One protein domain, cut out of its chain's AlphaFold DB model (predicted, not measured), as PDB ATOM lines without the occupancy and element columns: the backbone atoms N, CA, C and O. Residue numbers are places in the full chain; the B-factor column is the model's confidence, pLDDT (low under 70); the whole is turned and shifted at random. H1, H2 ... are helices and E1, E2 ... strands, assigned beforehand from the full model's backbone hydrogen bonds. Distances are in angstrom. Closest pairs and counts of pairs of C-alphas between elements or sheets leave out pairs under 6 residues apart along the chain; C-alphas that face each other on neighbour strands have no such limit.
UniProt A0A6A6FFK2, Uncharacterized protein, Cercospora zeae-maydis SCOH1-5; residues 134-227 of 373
ATOM      1  N   TYR A 134      25.818 -38.965 -30.871       95.56
ATOM      2  CA  TYR A 134      25.169 -40.047 -31.602       95.56
ATOM      3  C   TYR A 134      23.808 -39.575 -32.097       95.56
ATOM      4  O   TYR A 134      23.207 -38.680 -31.508       95.56
ATOM      5  N   GLY A 135      23.332 -40.161 -33.185       95.06
ATOM      6  CA  GLY A 135      22.090 -39.762 -33.826       95.06
ATOM      7  C   GLY A 135      21.416 -40.937 -34.504       95.06
ATOM      8  O   GLY A 135      21.961 -42.039 -34.581       95.06
ATOM      9  N   LEU A 136      20.211 -40.675 -34.986       95.12
ATOM     10  CA  LEU A 136      19.384 -41.640 -35.690       95.12
ATOM     11  C   LEU A 136      19.491 -41.379 -37.193       95.12
ATOM     12  O   LEU A 136      19.508 -40.217 -37.601       95.12
ATOM     13  N   ARG A 137      19.590 -42.438 -37.999       93.19
ATOM     14  CA  ARG A 137      19.570 -42.326 -39.461       93.19
ATOM     15  C   ARG A 137      18.181 -42.620 -39.999       93.19
ATOM     16  O   ARG A 137      17.554 -43.579 -39.553       93.19
ATOM     17  N   ASP A 138      17.737 -41.807 -40.944       90.94
ATOM     18  CA  ASP A 138      16.529 -42.047 -41.723       90.94
ATOM     19  C   ASP A 138      16.755 -43.110 -42.820       90.94
ATOM     20  O   ASP A 138      17.888 -43.576 -43.008       90.94
ATOM     21  N   PRO A 139      15.693 -43.547 -43.527       88.94
ATOM     22  CA  PRO A 139      15.819 -44.505 -44.627       88.94
ATOM     23  C   PRO A 139      16.723 -44.037 -45.774       88.94
ATOM     24  O   PRO A 139      17.309 -44.879 -46.455       88.94
ATOM     25  N   ASP A 140      16.876 -42.723 -45.959       90.44
ATOM     26  CA  ASP A 140      17.759 -42.120 -46.962       90.44
ATOM     27  C   ASP A 140      19.230 -42.077 -46.492       90.44
ATOM     28  O   ASP A 140      20.139 -41.711 -47.242       90.44
ATOM     29  N   GLY A 141      19.495 -42.491 -45.248       88.88
ATOM     30  CA  GLY A 141      20.817 -42.544 -44.631       88.88
ATOM     31  C   GLY A 141      21.286 -41.216 -44.032       88.88
ATOM     32  O   GLY A 141      22.436 -41.136 -43.577       88.88
ATOM     33  N   LEU A 142      20.429 -40.193 -44.010       91.50
ATOM     34  CA  LEU A 142      20.689 -38.887 -43.414       91.50
ATOM     35  C   LEU A 142      20.392 -38.912 -41.913       91.50
ATOM     36  O   LEU A 142      19.615 -39.719 -41.414       91.50
ATOM     37  N   PHE A 143      21.044 -38.026 -41.160       92.69
ATOM     38  CA  PHE A 143      20.792 -37.917 -39.726       92.69
ATOM     39  C   PHE A 143      19.535 -37.096 -39.451       92.69
ATOM     40  O   PHE A 143      19.396 -35.979 -39.956       92.69
ATOM     41  N   VAL A 144      18.676 -37.617 -38.573       93.06
ATOM     42  CA  VAL A 144      17.514 -36.890 -38.060       93.06
ATOM     43  C   VAL A 144      17.989 -35.613 -37.368       93.06
ATOM     44  O   VAL A 144      18.859 -35.634 -36.494       93.06
ATOM     45  N   ARG A 145      17.425 -34.478 -37.788       89.44
ATOM     46  CA  ARG A 145      17.842 -33.151 -37.324       89.44
ATOM     47  C   ARG A 145      17.523 -32.942 -35.848       89.44
ATOM     48  O   ARG A 145      16.493 -33.394 -35.356       89.44
ATOM     49  N   ASP A 146      18.403 -32.206 -35.172       87.62
ATOM     50  CA  ASP A 146      18.229 -31.753 -33.786       87.62
ATOM     51  C   ASP A 146      17.984 -32.889 -32.771       87.62
ATOM     52  O   ASP A 146      17.471 -32.666 -31.674       87.62
ATOM     53  N   PHE A 147      18.412 -34.112 -33.111       93.69
ATOM     54  CA  PHE A 147      18.344 -35.287 -32.251       93.69
ATOM     55  C   PHE A 147      19.742 -35.846 -31.987       93.69
ATOM     56  O   PHE A 147      20.302 -36.602 -32.781       93.69
ATOM     57  N   HIS A 148      20.303 -35.459 -30.842       94.56
ATOM     58  CA  HIS A 148      21.663 -35.803 -30.444       94.56
ATOM     59  C   HIS A 148      21.644 -36.567 -29.124       94.56
ATOM     60  O   HIS A 148      21.009 -36.142 -28.162       94.56
ATOM     61  N   LEU A 149      22.362 -37.682 -29.048       95.25
ATOM     62  CA  LEU A 149      22.498 -38.495 -27.844       95.25
ATOM     63  C   LEU A 149      23.945 -38.506 -27.374       95.25
ATOM     64  O   LEU A 149      24.875 -38.633 -28.175       95.25
ATOM     65  N   CYS A 150      24.136 -38.375 -26.064       94.69
ATOM     66  CA  CYS A 150      25.452 -38.569 -25.475       94.69
ATOM     67  C   CYS A 150      25.804 -40.064 -25.451       94.69
ATOM     68  O   CYS A 150      24.922 -40.923 -25.380       94.69
ATOM     69  N   TYR A 151      27.100 -40.376 -25.463       94.25
ATOM     70  CA  TYR A 151      27.578 -41.760 -25.413       94.25
ATOM     71  C   TYR A 151      27.020 -42.538 -24.212       94.25
ATOM     72  O   TYR A 151      26.592 -43.681 -24.359       94.25
ATOM     73  N   GLY A 152      26.973 -41.904 -23.036       94.75
ATOM     74  CA  GLY A 152      26.470 -42.530 -21.818       94.75
ATOM     75  C   GLY A 152      25.000 -42.941 -21.912       94.75
ATOM     76  O   GLY A 152      24.634 -43.969 -21.359       94.75
ATOM     77  N   ASP A 153      24.142 -42.183 -22.598       95.88
ATOM     78  CA  ASP A 153      22.729 -42.557 -22.752       95.88
ATOM     79  C   ASP A 153      22.539 -43.619 -23.836       95.88
ATOM     80  O   ASP A 153      21.745 -44.532 -23.636       95.88
ATOM     81  N   VAL A 154      23.328 -43.589 -24.919       96.62
ATOM     82  CA  VAL A 154      23.348 -44.688 -25.903       96.62
ATOM     83  C   VAL A 154      23.710 -46.007 -25.223       96.62
ATOM     84  O   VAL A 154      22.977 -46.981 -25.354       96.62
ATOM     85  N   ARG A 155      24.773 -46.027 -24.409       96.44
ATOM     86  CA  ARG A 155      25.200 -47.228 -23.673       96.44
ATOM     87  C   ARG A 155      24.117 -47.769 -22.743       96.44
ATOM     88  O   ARG A 155      23.916 -48.979 -22.704       96.44
ATOM     89  N   LYS A 156      23.404 -46.897 -22.022       96.50
ATOM     90  CA  LYS A 156      22.278 -47.311 -21.167       96.50
ATOM     91  C   LYS A 156      21.129 -47.893 -21.992       96.50
ATOM     92  O   LYS A 156      20.569 -48.914 -21.603       96.50
ATOM     93  N   ILE A 157      20.800 -47.285 -23.135       96.81
ATOM     94  CA  ILE A 157      19.751 -47.785 -24.033       96.81
ATOM     95  C   ILE A 157      20.117 -49.166 -24.575       96.81
ATOM     96  O   ILE A 157      19.302 -50.074 -24.483       96.81
ATOM     97  N   GLU A 158      21.331 -49.351 -25.091       96.25
ATOM     98  CA  GLU A 158      21.771 -50.638 -25.650       96.25
ATOM     99  C   GLU A 158      21.891 -51.731 -24.577       96.25
ATOM    100  O   GLU A 158      21.573 -52.888 -24.840       96.25
ATOM    101  N   CYS A 159      22.288 -51.366 -23.353       96.38
ATOM    102  CA  CYS A 159      22.326 -52.273 -22.204       96.38
ATOM    103  C   CYS A 159      20.924 -52.772 -21.815       96.38
ATOM    104  O   CYS A 159      20.712 -53.972 -21.646       96.38
ATOM    105  N   LEU A 160      19.949 -51.863 -21.703       95.75
ATOM    106  CA  LEU A 160      18.593 -52.206 -21.256       95.75
ATOM    107  C   LEU A 160      17.732 -52.801 -22.369       95.75
ATOM    108  O   LEU A 160      16.892 -53.661 -22.110       95.75
ATOM    109  N   LEU A 161      17.925 -52.334 -23.600       95.50
ATOM    110  CA  LEU A 161      17.087 -52.622 -24.760       95.50
ATOM    111  C   LEU A 161      17.965 -53.166 -25.899       95.50
ATOM    112  O   LEU A 161      18.160 -52.497 -26.917       95.50
ATOM    113  N   PRO A 162      18.495 -54.397 -25.775       94.88
ATOM    114  CA  PRO A 162      19.554 -54.904 -26.650       94.88
ATOM    115  C   PRO A 162      19.166 -55.002 -28.130       94.88
ATOM    116  O   PRO A 162      20.039 -54.923 -28.991       94.88
ATOM    117  N   THR A 163      17.876 -55.106 -28.470       94.94
ATOM    118  CA  THR A 163      17.434 -55.091 -29.881       94.94
ATOM    119  C   THR A 163      17.629 -53.736 -30.564       94.94
ATOM    120  O   THR A 163      17.447 -53.647 -31.774       94.94
ATOM    121  N   LEU A 164      17.920 -52.678 -29.799       95.44
ATOM    122  CA  LEU A 164      18.191 -51.333 -30.308       95.44
ATOM    123  C   LEU A 164      19.688 -51.083 -30.541       95.44
ATOM    124  O   LEU A 164      20.064 -49.992 -30.968       95.44
ATOM    125  N   SER A 165      20.538 -52.077 -30.265       94.75
ATOM    126  CA  SER A 165      21.985 -51.973 -30.461       94.75
ATOM    127  C   SER A 165      22.319 -51.609 -31.904       94.75
ATOM    128  O   SER A 165      21.837 -52.244 -32.843       94.75
ATOM    129  N   GLY A 166      23.145 -50.579 -32.079       92.19
ATOM    130  CA  GLY A 166      23.570 -50.102 -33.395       92.19
ATOM    131  C   GLY A 166      22.556 -49.234 -34.150       92.19
ATOM    132  O   GLY A 166      22.889 -48.746 -35.228       92.19
ATOM    133  N   ILE A 167      21.357 -48.981 -33.604       94.88
ATOM    134  CA  ILE A 167      20.408 -48.018 -34.195       94.88
ATOM    135  C   ILE A 167      20.954 -46.589 -34.105       94.88
ATOM    136  O   ILE A 167      20.803 -45.795 -35.037       94.88
ATOM    137  N   PHE A 168      21.601 -46.254 -32.987       96.06
ATOM    138  CA  PHE A 168      22.207 -44.944 -32.783       96.06
ATOM    139  C   PHE A 168      23.648 -44.954 -33.272       96.06
ATOM    140  O   PHE A 168      24.513 -45.631 -32.720       96.06
ATOM    141  N   VAL A 169      23.919 -44.165 -34.306       95.19
ATOM    142  CA  VAL A 169      25.223 -44.130 -34.965       95.19
ATOM    143  C   VAL A 169      25.939 -42.836 -34.607       95.19
ATOM    144  O   VAL A 169      25.331 -41.768 -34.533       95.19
ATOM    145  N   ARG A 170      27.255 -42.923 -34.393       94.50
ATOM    146  CA  ARG A 170      28.098 -41.758 -34.112       94.50
ATOM    147  C   ARG A 170      28.016 -40.748 -35.259       94.50
ATOM    148  O   ARG A 170      28.151 -41.117 -36.429       94.50
ATOM    149  N   LEU A 171      27.834 -39.474 -34.921       92.12
ATOM    150  CA  LEU A 171      27.837 -38.392 -35.898       92.12
ATOM    151  C   LEU A 171      29.241 -38.205 -36.496       92.12
ATOM    152  O   LEU A 171      30.247 -38.442 -35.818       92.12
ATOM    153  N   PRO A 172      29.340 -37.717 -37.746       88.38
ATOM    154  CA  PRO A 172      30.614 -37.330 -38.332       88.38
ATOM    155  C   PRO A 172      31.348 -36.318 -37.446       88.38
ATOM    156  O   PRO A 172      30.731 -35.456 -36.818       88.38
ATOM    157  N   GLN A 173      32.680 -36.375 -37.443       77.06
ATOM    158  CA  GLN A 173      33.516 -35.574 -36.543       77.06
ATOM    159  C   GLN A 173      33.216 -34.066 -36.630       77.06
ATOM    160  O   GLN A 173      33.153 -33.393 -35.608       77.06
ATOM    161  N   ARG A 174      32.929 -33.546 -37.833       72.69
ATOM    162  CA  ARG A 174      32.556 -32.134 -38.043       72.69
ATOM    163  C   ARG A 174      31.288 -31.728 -37.281       72.69
ATOM    164  O   ARG A 174      31.248 -30.637 -36.729       72.69
ATOM    165  N   ALA A 175      30.296 -32.615 -37.205       71.44
ATOM    166  CA  ALA A 175      29.059 -32.397 -36.456       71.44
ATOM    167  C   ALA A 175      29.212 -32.692 -34.950       71.44
ATOM    168  O   ALA A 175      28.385 -32.285 -34.152       71.44
ATOM    169  N   SER A 176      30.292 -33.356 -34.525       67.81
ATOM    170  CA  SER A 176      30.582 -33.551 -33.093       67.81
ATOM    171  C   SER A 176      31.129 -32.283 -32.413       67.81
ATOM    172  O   SER A 176      31.131 -32.191 -31.187       67.81
ATOM    173  N   TYR A 177      31.571 -31.281 -33.185       71.12
ATOM    174  CA  TYR A 177      32.060 -30.007 -32.639       71.12
ATOM    175  C   TYR A 177      30.956 -28.978 -32.377       71.12
ATOM    176  O   TYR A 177      31.195 -27.987 -31.681       71.12
ATOM    177  N   THR A 178      29.742 -29.201 -32.885       83.12
ATOM    178  CA  THR A 178      28.607 -28.321 -32.606       83.12
ATOM    179  C   THR A 178      28.108 -28.547 -31.184       83.12
ATOM    180  O   THR A 178      27.894 -29.683 -30.746       83.12
ATOM    181  N   LYS A 179      27.917 -27.447 -30.450       89.44
ATOM    182  CA  LYS A 179      27.319 -27.497 -29.117       89.44
ATOM    183  C   LYS A 179      25.886 -27.992 -29.245       89.44
ATOM    184  O   LYS A 179      25.061 -27.315 -29.851       89.44
ATOM    185  N   SER A 180      25.615 -29.157 -28.673       90.94
ATOM    186  CA  SER A 180      24.297 -29.794 -28.718       90.94
ATOM    187  C   SER A 180      23.877 -30.211 -27.311       90.94
ATOM    188  O   SER A 180      24.695 -30.232 -26.391       90.94
ATOM    189  N   THR A 181      22.598 -30.512 -27.123       93.25
ATOM    190  CA  THR A 181      22.054 -31.043 -25.867       93.25
ATOM    191  C   THR A 181      21.622 -32.488 -26.072       93.25
ATOM    192  O   THR A 181      21.286 -32.890 -27.187       93.25
ATOM    193  N   CYS A 182      21.639 -33.294 -25.006       94.25
ATOM    194  CA  CYS A 182      21.157 -34.667 -25.119       94.25
ATOM    195  C   CYS A 182      19.626 -34.676 -25.264       94.25
ATOM    196  O   CYS A 182      18.905 -34.085 -24.454       94.25
ATOM    197  N   ALA A 183      19.118 -35.370 -26.279       94.19
ATOM    198  CA  ALA A 183      17.690 -35.477 -26.552       94.19
ATOM    199  C   ALA A 183      16.951 -36.333 -25.508       94.19
ATOM    200  O   ALA A 183      15.783 -36.073 -25.235       94.19
ATOM    201  N   ILE A 184      17.629 -37.306 -24.882       92.88
ATOM    202  CA  ILE A 184      17.076 -38.192 -23.834       92.88
ATOM    203  C   ILE A 184      17.596 -37.769 -22.448       92.88
ATOM    204  O   ILE A 184      17.884 -38.564 -21.560       92.88
ATOM    205  N   ARG A 185      17.717 -36.462 -22.232       92.69
ATOM    206  CA  ARG A 185      18.055 -35.918 -20.917       92.69
ATOM    207  C   ARG A 185      16.870 -36.005 -19.952       92.69
ATOM    208  O   ARG A 185      15.737 -35.719 -20.331       92.69
ATOM    209  N   MET A 186      17.139 -36.358 -18.698       87.75
ATOM    210  CA  MET A 186      16.108 -36.597 -17.673       87.75
ATOM    211  C   MET A 186      15.317 -35.338 -17.291       87.75
ATOM    212  O   MET A 186      14.203 -35.432 -16.787       87.75
ATOM    213  N   ASP A 187      15.882 -34.155 -17.522       85.69
ATOM    214  CA  ASP A 187      15.233 -32.872 -17.285       85.69
ATOM    215  C   ASP A 187      14.321 -32.437 -18.444       85.69
ATOM    216  O   ASP A 187      13.584 -31.470 -18.285       85.69
ATOM    217  N   SER A 188      14.312 -33.114 -19.595       90.00
ATOM    218  CA  SER A 188      13.373 -32.792 -20.676       90.00
ATOM    219  C   SER A 188      11.981 -33.354 -20.389       90.00
ATOM    220  O   SER A 188      11.824 -34.502 -19.976       90.00
ATOM    221  N   THR A 189      10.938 -32.593 -20.725       87.75
ATOM    222  CA  THR A 189       9.553 -33.094 -20.728       87.75
ATOM    223  C   THR A 189       9.303 -34.168 -21.788       87.75
ATOM    224  O   THR A 189       8.296 -34.870 -21.713       87.75
ATOM    225  N   ARG A 190      10.198 -34.301 -22.777       91.75
ATOM    226  CA  ARG A 190      10.125 -35.311 -23.845       91.75
ATOM    227  C   ARG A 190      10.718 -36.653 -23.428       91.75
ATOM    228  O   ARG A 190      10.430 -37.652 -24.082       91.75
ATOM    229  N   PHE A 191      11.495 -36.684 -22.340       92.25
ATOM    230  CA  PHE A 191      12.210 -37.870 -21.868       92.25
ATOM    231  C   PHE A 191      11.303 -39.098 -21.773       92.25
ATOM    232  O   PHE A 191      11.602 -40.118 -22.384       92.25
ATOM    233  N   SER A 192      10.171 -38.987 -21.070       89.06
ATOM    234  CA  SER A 192       9.240 -40.108 -20.896       89.06
ATOM    235  C   SER A 192       8.676 -40.595 -22.228       89.06
ATOM    236  O   SER A 192       8.677 -41.790 -22.476       89.06
ATOM    237  N   SER A 193       8.277 -39.687 -23.125       91.44
ATOM    238  CA  SER A 193       7.745 -40.069 -24.440       91.44
ATOM    239  C   SER A 193       8.782 -40.779 -25.308       91.44
ATOM    240  O   SER A 193       8.444 -41.739 -25.996       91.44
ATOM    241  N   TYR A 194      10.040 -40.333 -25.279       94.75
ATOM    242  CA  TYR A 194      11.120 -41.021 -25.983       94.75
ATOM    243  C   TYR A 194      11.442 -42.370 -25.343       94.75
ATOM    244  O   TYR A 194      11.584 -43.352 -26.063       94.75
ATOM    245  N   LEU A 195      11.500 -42.450 -24.013       93.88
ATOM    246  CA  LEU A 195      11.757 -43.705 -23.312       93.88
ATOM    247  C   LEU A 195      10.657 -44.739 -23.586       93.88
ATOM    248  O   LEU A 195      10.968 -45.875 -23.936       93.88
ATOM    249  N   ASP A 196       9.388 -44.334 -23.522       91.56
ATOM    250  CA  ASP A 196       8.240 -45.191 -23.833       91.56
ATOM    251  C   ASP A 196       8.291 -45.686 -25.286       91.56
ATOM    252  O   ASP A 196       8.012 -46.857 -25.559       91.56
ATOM    253  N   ALA A 197       8.689 -44.823 -26.229       94.50
ATOM    254  CA  ALA A 197       8.859 -45.202 -27.628       94.50
ATOM    255  C   ALA A 197       9.993 -46.218 -27.821       94.50
ATOM    256  O   ALA A 197       9.821 -47.175 -28.575       94.50
ATOM    257  N   LEU A 198      11.119 -46.058 -27.116       95.69
ATOM    258  CA  LEU A 198      12.234 -47.011 -27.145       95.69
ATOM    259  C   LEU A 198      11.833 -48.372 -26.575       95.69
ATOM    260  O   LEU A 198      12.095 -49.396 -27.204       95.69
ATOM    261  N   VAL A 199      11.161 -48.391 -25.421       93.81
ATOM    262  CA  VAL A 199      10.661 -49.629 -24.803       93.81
ATOM    263  C   VAL A 199       9.654 -50.313 -25.729       93.81
ATOM    264  O   VAL A 199       9.811 -51.490 -26.042       93.81
ATOM    265  N   THR A 200       8.686 -49.565 -26.265       93.75
ATOM    266  CA  THR A 200       7.693 -50.095 -27.215       93.75
ATOM    267  C   THR A 200       8.359 -50.667 -28.468       93.75
ATOM    268  O   THR A 200       7.950 -51.711 -28.982       93.75
ATOM    269  N   LEU A 201       9.382 -49.986 -28.988       95.12
ATOM    270  CA  LEU A 201      10.128 -50.439 -30.156       95.12
ATOM    271  C   LEU A 201      10.884 -51.743 -29.866       95.12
ATOM    272  O   LEU A 201      10.830 -52.677 -30.670       95.12
ATOM    273  N   HIS A 202      11.532 -51.830 -28.704       94.25
ATOM    274  CA  HIS A 202      12.216 -53.033 -28.240       94.25
ATOM    275  C   HIS A 202      11.260 -54.224 -28.096       94.25
ATOM    276  O   HIS A 202      11.516 -55.297 -28.643       94.25
ATOM    277  N   GLU A 203      10.117 -54.032 -27.435       92.50
ATOM    278  CA  GLU A 203       9.116 -55.086 -27.243       92.50
ATOM    279  C   GLU A 203       8.550 -55.600 -28.572       92.50
ATOM    280  O   GLU A 203       8.427 -56.811 -28.774       92.50
ATOM    281  N   LYS A 204       8.263 -54.700 -29.524       94.00
ATOM    282  CA  LYS A 204       7.817 -55.082 -30.873       94.00
ATOM    283  C   LYS A 204       8.879 -55.880 -31.627       94.00
ATOM    284  O   LYS A 204       8.535 -56.845 -32.309       94.00
ATOM    285  N   ALA A 205      10.148 -55.492 -31.514       94.94
ATOM    286  CA  ALA A 205      11.261 -56.202 -32.137       94.94
ATOM    287  C   ALA A 205      11.415 -57.620 -31.565       94.94
ATOM    288  O   ALA A 205      11.513 -58.583 -32.329       94.94
ATOM    289  N   LEU A 206      11.330 -57.763 -30.236       93.06
ATOM    290  CA  LEU A 206      11.341 -59.061 -29.557       93.06
ATOM    291  C   LEU A 206      10.171 -59.949 -29.995       93.06
ATOM    292  O   LEU A 206      10.382 -61.105 -30.363       93.06
ATOM    293  N   ALA A 207       8.948 -59.411 -30.001       93.06
ATOM    294  CA  ALA A 207       7.752 -60.153 -30.395       93.06
ATOM    295  C   ALA A 207       7.820 -60.630 -31.856       93.06
ATOM    296  O   ALA A 207       7.446 -61.761 -32.160       93.06
ATOM    297  N   ALA A 208       8.340 -59.788 -32.753       94.00
ATOM    298  CA  ALA A 208       8.495 -60.104 -34.169       94.00
ATOM    299  C   ALA A 208       9.777 -60.894 -34.499       94.00
ATOM    300  O   ALA A 208       9.961 -61.275 -35.654       94.00
ATOM    301  N   ARG A 209      10.662 -61.136 -33.516       92.00
ATOM    302  CA  ARG A 209      11.971 -61.801 -33.678       92.00
ATOM    303  C   ARG A 209      12.805 -61.224 -34.828       92.00
ATOM    304  O   ARG A 209      13.430 -61.960 -35.589       92.00
ATOM    305  N   ARG A 210      12.793 -59.899 -34.966       91.69
ATOM    306  CA  ARG A 210      13.519 -59.160 -36.007       91.69
ATOM    307  C   ARG A 210      14.209 -57.941 -35.410       91.69
ATOM    308  O   ARG A 210      13.916 -57.552 -34.282       91.69
ATOM    309  N   ASN A 211      15.083 -57.318 -36.190       88.31
ATOM    310  CA  ASN A 211      15.704 -56.054 -35.803       88.31
ATOM    311  C   ASN A 211      14.637 -54.972 -35.597       88.31
ATOM    312  O   ASN A 211      13.607 -54.957 -36.278       88.31
ATOM    313  N   ALA A 212      14.886 -54.076 -34.645       92.44
ATOM    314  CA  ALA A 212      13.994 -52.958 -34.394       92.44
ATOM    315  C   ALA A 212      13.941 -52.022 -35.611       92.44
ATOM    316  O   ALA A 212      14.966 -51.634 -36.165       92.44
ATOM    317  N   ASP A 213      12.721 -51.680 -36.012       91.62
ATOM    318  CA  ASP A 213      12.440 -50.714 -37.068       91.62
ATOM    319  C   ASP A 213      12.491 -49.290 -36.488       91.62
ATOM    320  O   ASP A 213      11.639 -48.955 -35.663       91.62
ATOM    321  N   PRO A 214      13.461 -48.439 -36.863       92.69
ATOM    322  CA  PRO A 214      13.606 -47.117 -36.264       92.69
ATOM    323  C   PRO A 214      12.493 -46.138 -36.664       92.69
ATOM    324  O   PRO A 214      12.335 -45.123 -35.987       92.69
ATOM    325  N   MET A 215      11.700 -46.419 -37.708       94.44
ATOM    326  CA  MET A 215      10.744 -45.459 -38.276       94.44
ATOM    327  C   MET A 215       9.761 -44.849 -37.266       94.44
ATOM    328  O   MET A 215       9.662 -43.624 -37.218       94.44
ATOM    329  N   PRO A 216       9.098 -45.616 -36.378       94.38
ATOM    330  CA  PRO A 216       8.185 -45.027 -35.399       94.38
ATOM    331  C   PRO A 216       8.872 -44.065 -34.419       94.38
ATOM    332  O   PRO A 216       8.240 -43.134 -33.918       94.38
ATOM    333  N   LEU A 217      10.157 -44.292 -34.122       95.31
ATOM    334  CA  LEU A 217      10.948 -43.382 -33.299       95.31
ATOM    335  C   LEU A 217      11.331 -42.130 -34.092       95.31
ATOM    336  O   LEU A 217      11.237 -41.034 -33.545       95.31
ATOM    337  N   ILE A 218      11.718 -42.279 -35.363       95.62
ATOM    338  CA  ILE A 218      12.019 -41.154 -36.261       95.62
ATOM    339  C   ILE A 218      10.808 -40.231 -36.368       95.62
ATOM    340  O   ILE A 218      10.930 -39.045 -36.075       95.62
ATOM    341  N   ASP A 219       9.630 -40.779 -36.672       95.06
ATOM    342  CA  ASP A 219       8.388 -40.011 -36.803       95.06
ATOM    343  C   ASP A 219       8.068 -39.225 -35.524       95.06
ATOM    344  O   ASP A 219       7.670 -38.056 -35.566       95.06
ATOM    345  N   LEU A 220       8.260 -39.855 -34.359       94.88
ATOM    346  CA  LEU A 220       8.069 -39.201 -33.068       94.88
ATOM    347  C   LEU A 220       9.072 -38.063 -32.865       94.88
ATOM    348  O   LEU A 220       8.678 -36.971 -32.451       94.88
ATOM    349  N   VAL A 221      10.353 -38.311 -33.135       94.81
ATOM    350  CA  VAL A 221      11.417 -37.316 -32.985       94.81
ATOM    351  C   VAL A 221      11.163 -36.133 -33.906       94.81
ATOM    352  O   VAL A 221      11.131 -35.008 -33.422       94.81
ATOM    353  N   GLU A 222      10.904 -36.359 -35.193       93.50
ATOM    354  CA  GLU A 222      10.621 -35.287 -36.149       93.50
ATOM    355  C   GLU A 222       9.386 -34.473 -35.774       93.50
ATOM    356  O   GLU A 222       9.372 -33.247 -35.903       93.50
ATOM    357  N   ARG A 223       8.333 -35.140 -35.292       93.12
ATOM    358  CA  ARG A 223       7.141 -34.448 -34.811       93.12
ATOM    359  C   ARG A 223       7.476 -33.558 -33.621       93.12
ATOM    360  O   ARG A 223       7.022 -32.420 -33.588       93.12
ATOM    361  N   LYS A 224       8.277 -34.049 -32.669       92.75
ATOM    362  CA  LYS A 224       8.663 -33.307 -31.463       92.75
ATOM    363  C   LYS A 224       9.657 -32.186 -31.744       92.75
ATOM    364  O   LYS A 224       9.511 -31.114 -31.163       92.75
ATOM    365  N   THR A 225      10.639 -32.374 -32.619       90.31
ATOM    366  CA  THR A 225      11.646 -31.344 -32.937       90.31
ATOM    367  C   THR A 225      11.044 -30.130 -33.639       90.31
ATOM    368  O   THR A 225      11.552 -29.028 -33.466       90.31
ATOM    369  N   ARG A 226       9.920 -30.295 -34.348       90.44
ATOM    370  CA  ARG A 226       9.159 -29.178 -34.938       90.44
ATOM    371  C   ARG A 226       8.449 -28.303 -33.904       90.44
ATOM    372  O   ARG A 226       8.142 -27.157 -34.215       90.44
ATOM    373  N   LEU A 227       8.183 -28.826 -32.706       90.56
ATOM    374  CA  LEU A 227       7.491 -28.087 -31.652       90.56
ATOM    375  C   LEU A 227       8.490 -27.372 -30.752       90.56
ATOM    376  O   LEU A 227       9.563 -27.905 -30.443       90.56
TER     377      LEU A 227
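Overview. This is residues 134 to 227 of the 373 residues of an uncharacterized protein of Cercospora zeae-maydis SCOH1-5 (UniProt A0A6A6FFK2). A very short two-stranded ribbon, E1 and E2, lies near the middle of a small helical domain, with helix H1 beside it and, by the end of E1, a helical hairpin of the long H3 and the shorter H4. The little helix H2 lies far out at one end of the long axis and the last turns of H3 at the other, while two long loops, residues 137 to 150 and 177 to 190, run between the parts. The printed part has 94 residues, with four named helices and two named strands in the order E1, H1, E2, H2, H3, H4; the sheet, order E1 - E2, is antiparallel, and the class is mostly helix. The whole is compact, with a radius of gyration of the C-alphas of 12.7 A and spans of 38 by 27 by 24 A.

Along the chain. E1 is residues 134 to 136, with C-alpha 134 at (25.169, -40.047, -31.602), and E2 is residues 168 to 170. H1 is residues 151 to 160, 14.4 A from first to last C-alpha. H2 is residues 173 to 176. H3, the longest helix, is residues 191 to 208 and 25.7 A long, from C-alpha 191 at (12.210, -37.870, -21.868). H4 is residues 215 to 225, 15.1 A long, with C-alpha 225 at (11.646, -31.344, -32.937).

Arrangement. E1 and E2 are antiparallel neighbours at 133 degrees; N 135 and O 169 are within hydrogen-bond range at 2.9 A, as are N 169 and O 135 at 2.9 A. The closest C-alphas of H1 and E2 are those of Val 154 and Phe 168, 7.0 A apart. The closest C-alphas of E1 and H1 are those of Tyr 134 and Tyr 151, 6.9 A apart. The closest C-alphas of E1 and H4 are those of Leu 136 and Ile 218, 7.4 A apart. H3 and H4 form a helical hairpin: they run opposite ways at a shallow tilt of 10 degrees and touch, H3 with residues 194 to 201 alone, the closest C-alphas being those of Ala 197 and Leu 217 at 6.3 A. H1 touches no helix but is near H3, with 5 pairs of C-alphas within 10 A. H2 is apart from E1, H1, H3 and H4. In H1, H3 and H4 every O i to N i+4 pair is within hydrogen-bond range; H2, with 4 residues, is too short for such a pair.

Size, cuts and confidence. The two C-alphas farthest apart, those of Tyr 177 and Ala 207, are 38.8 A apart. The printed part has no cut. The links from E1 to H1 and from H2 to H3 are long, with 14 residues each, and the link from E2 to H2 is tight. The mean pLDDT of the printed part is 91.9; residue 176 is under 70, and the mean of H2 is 72.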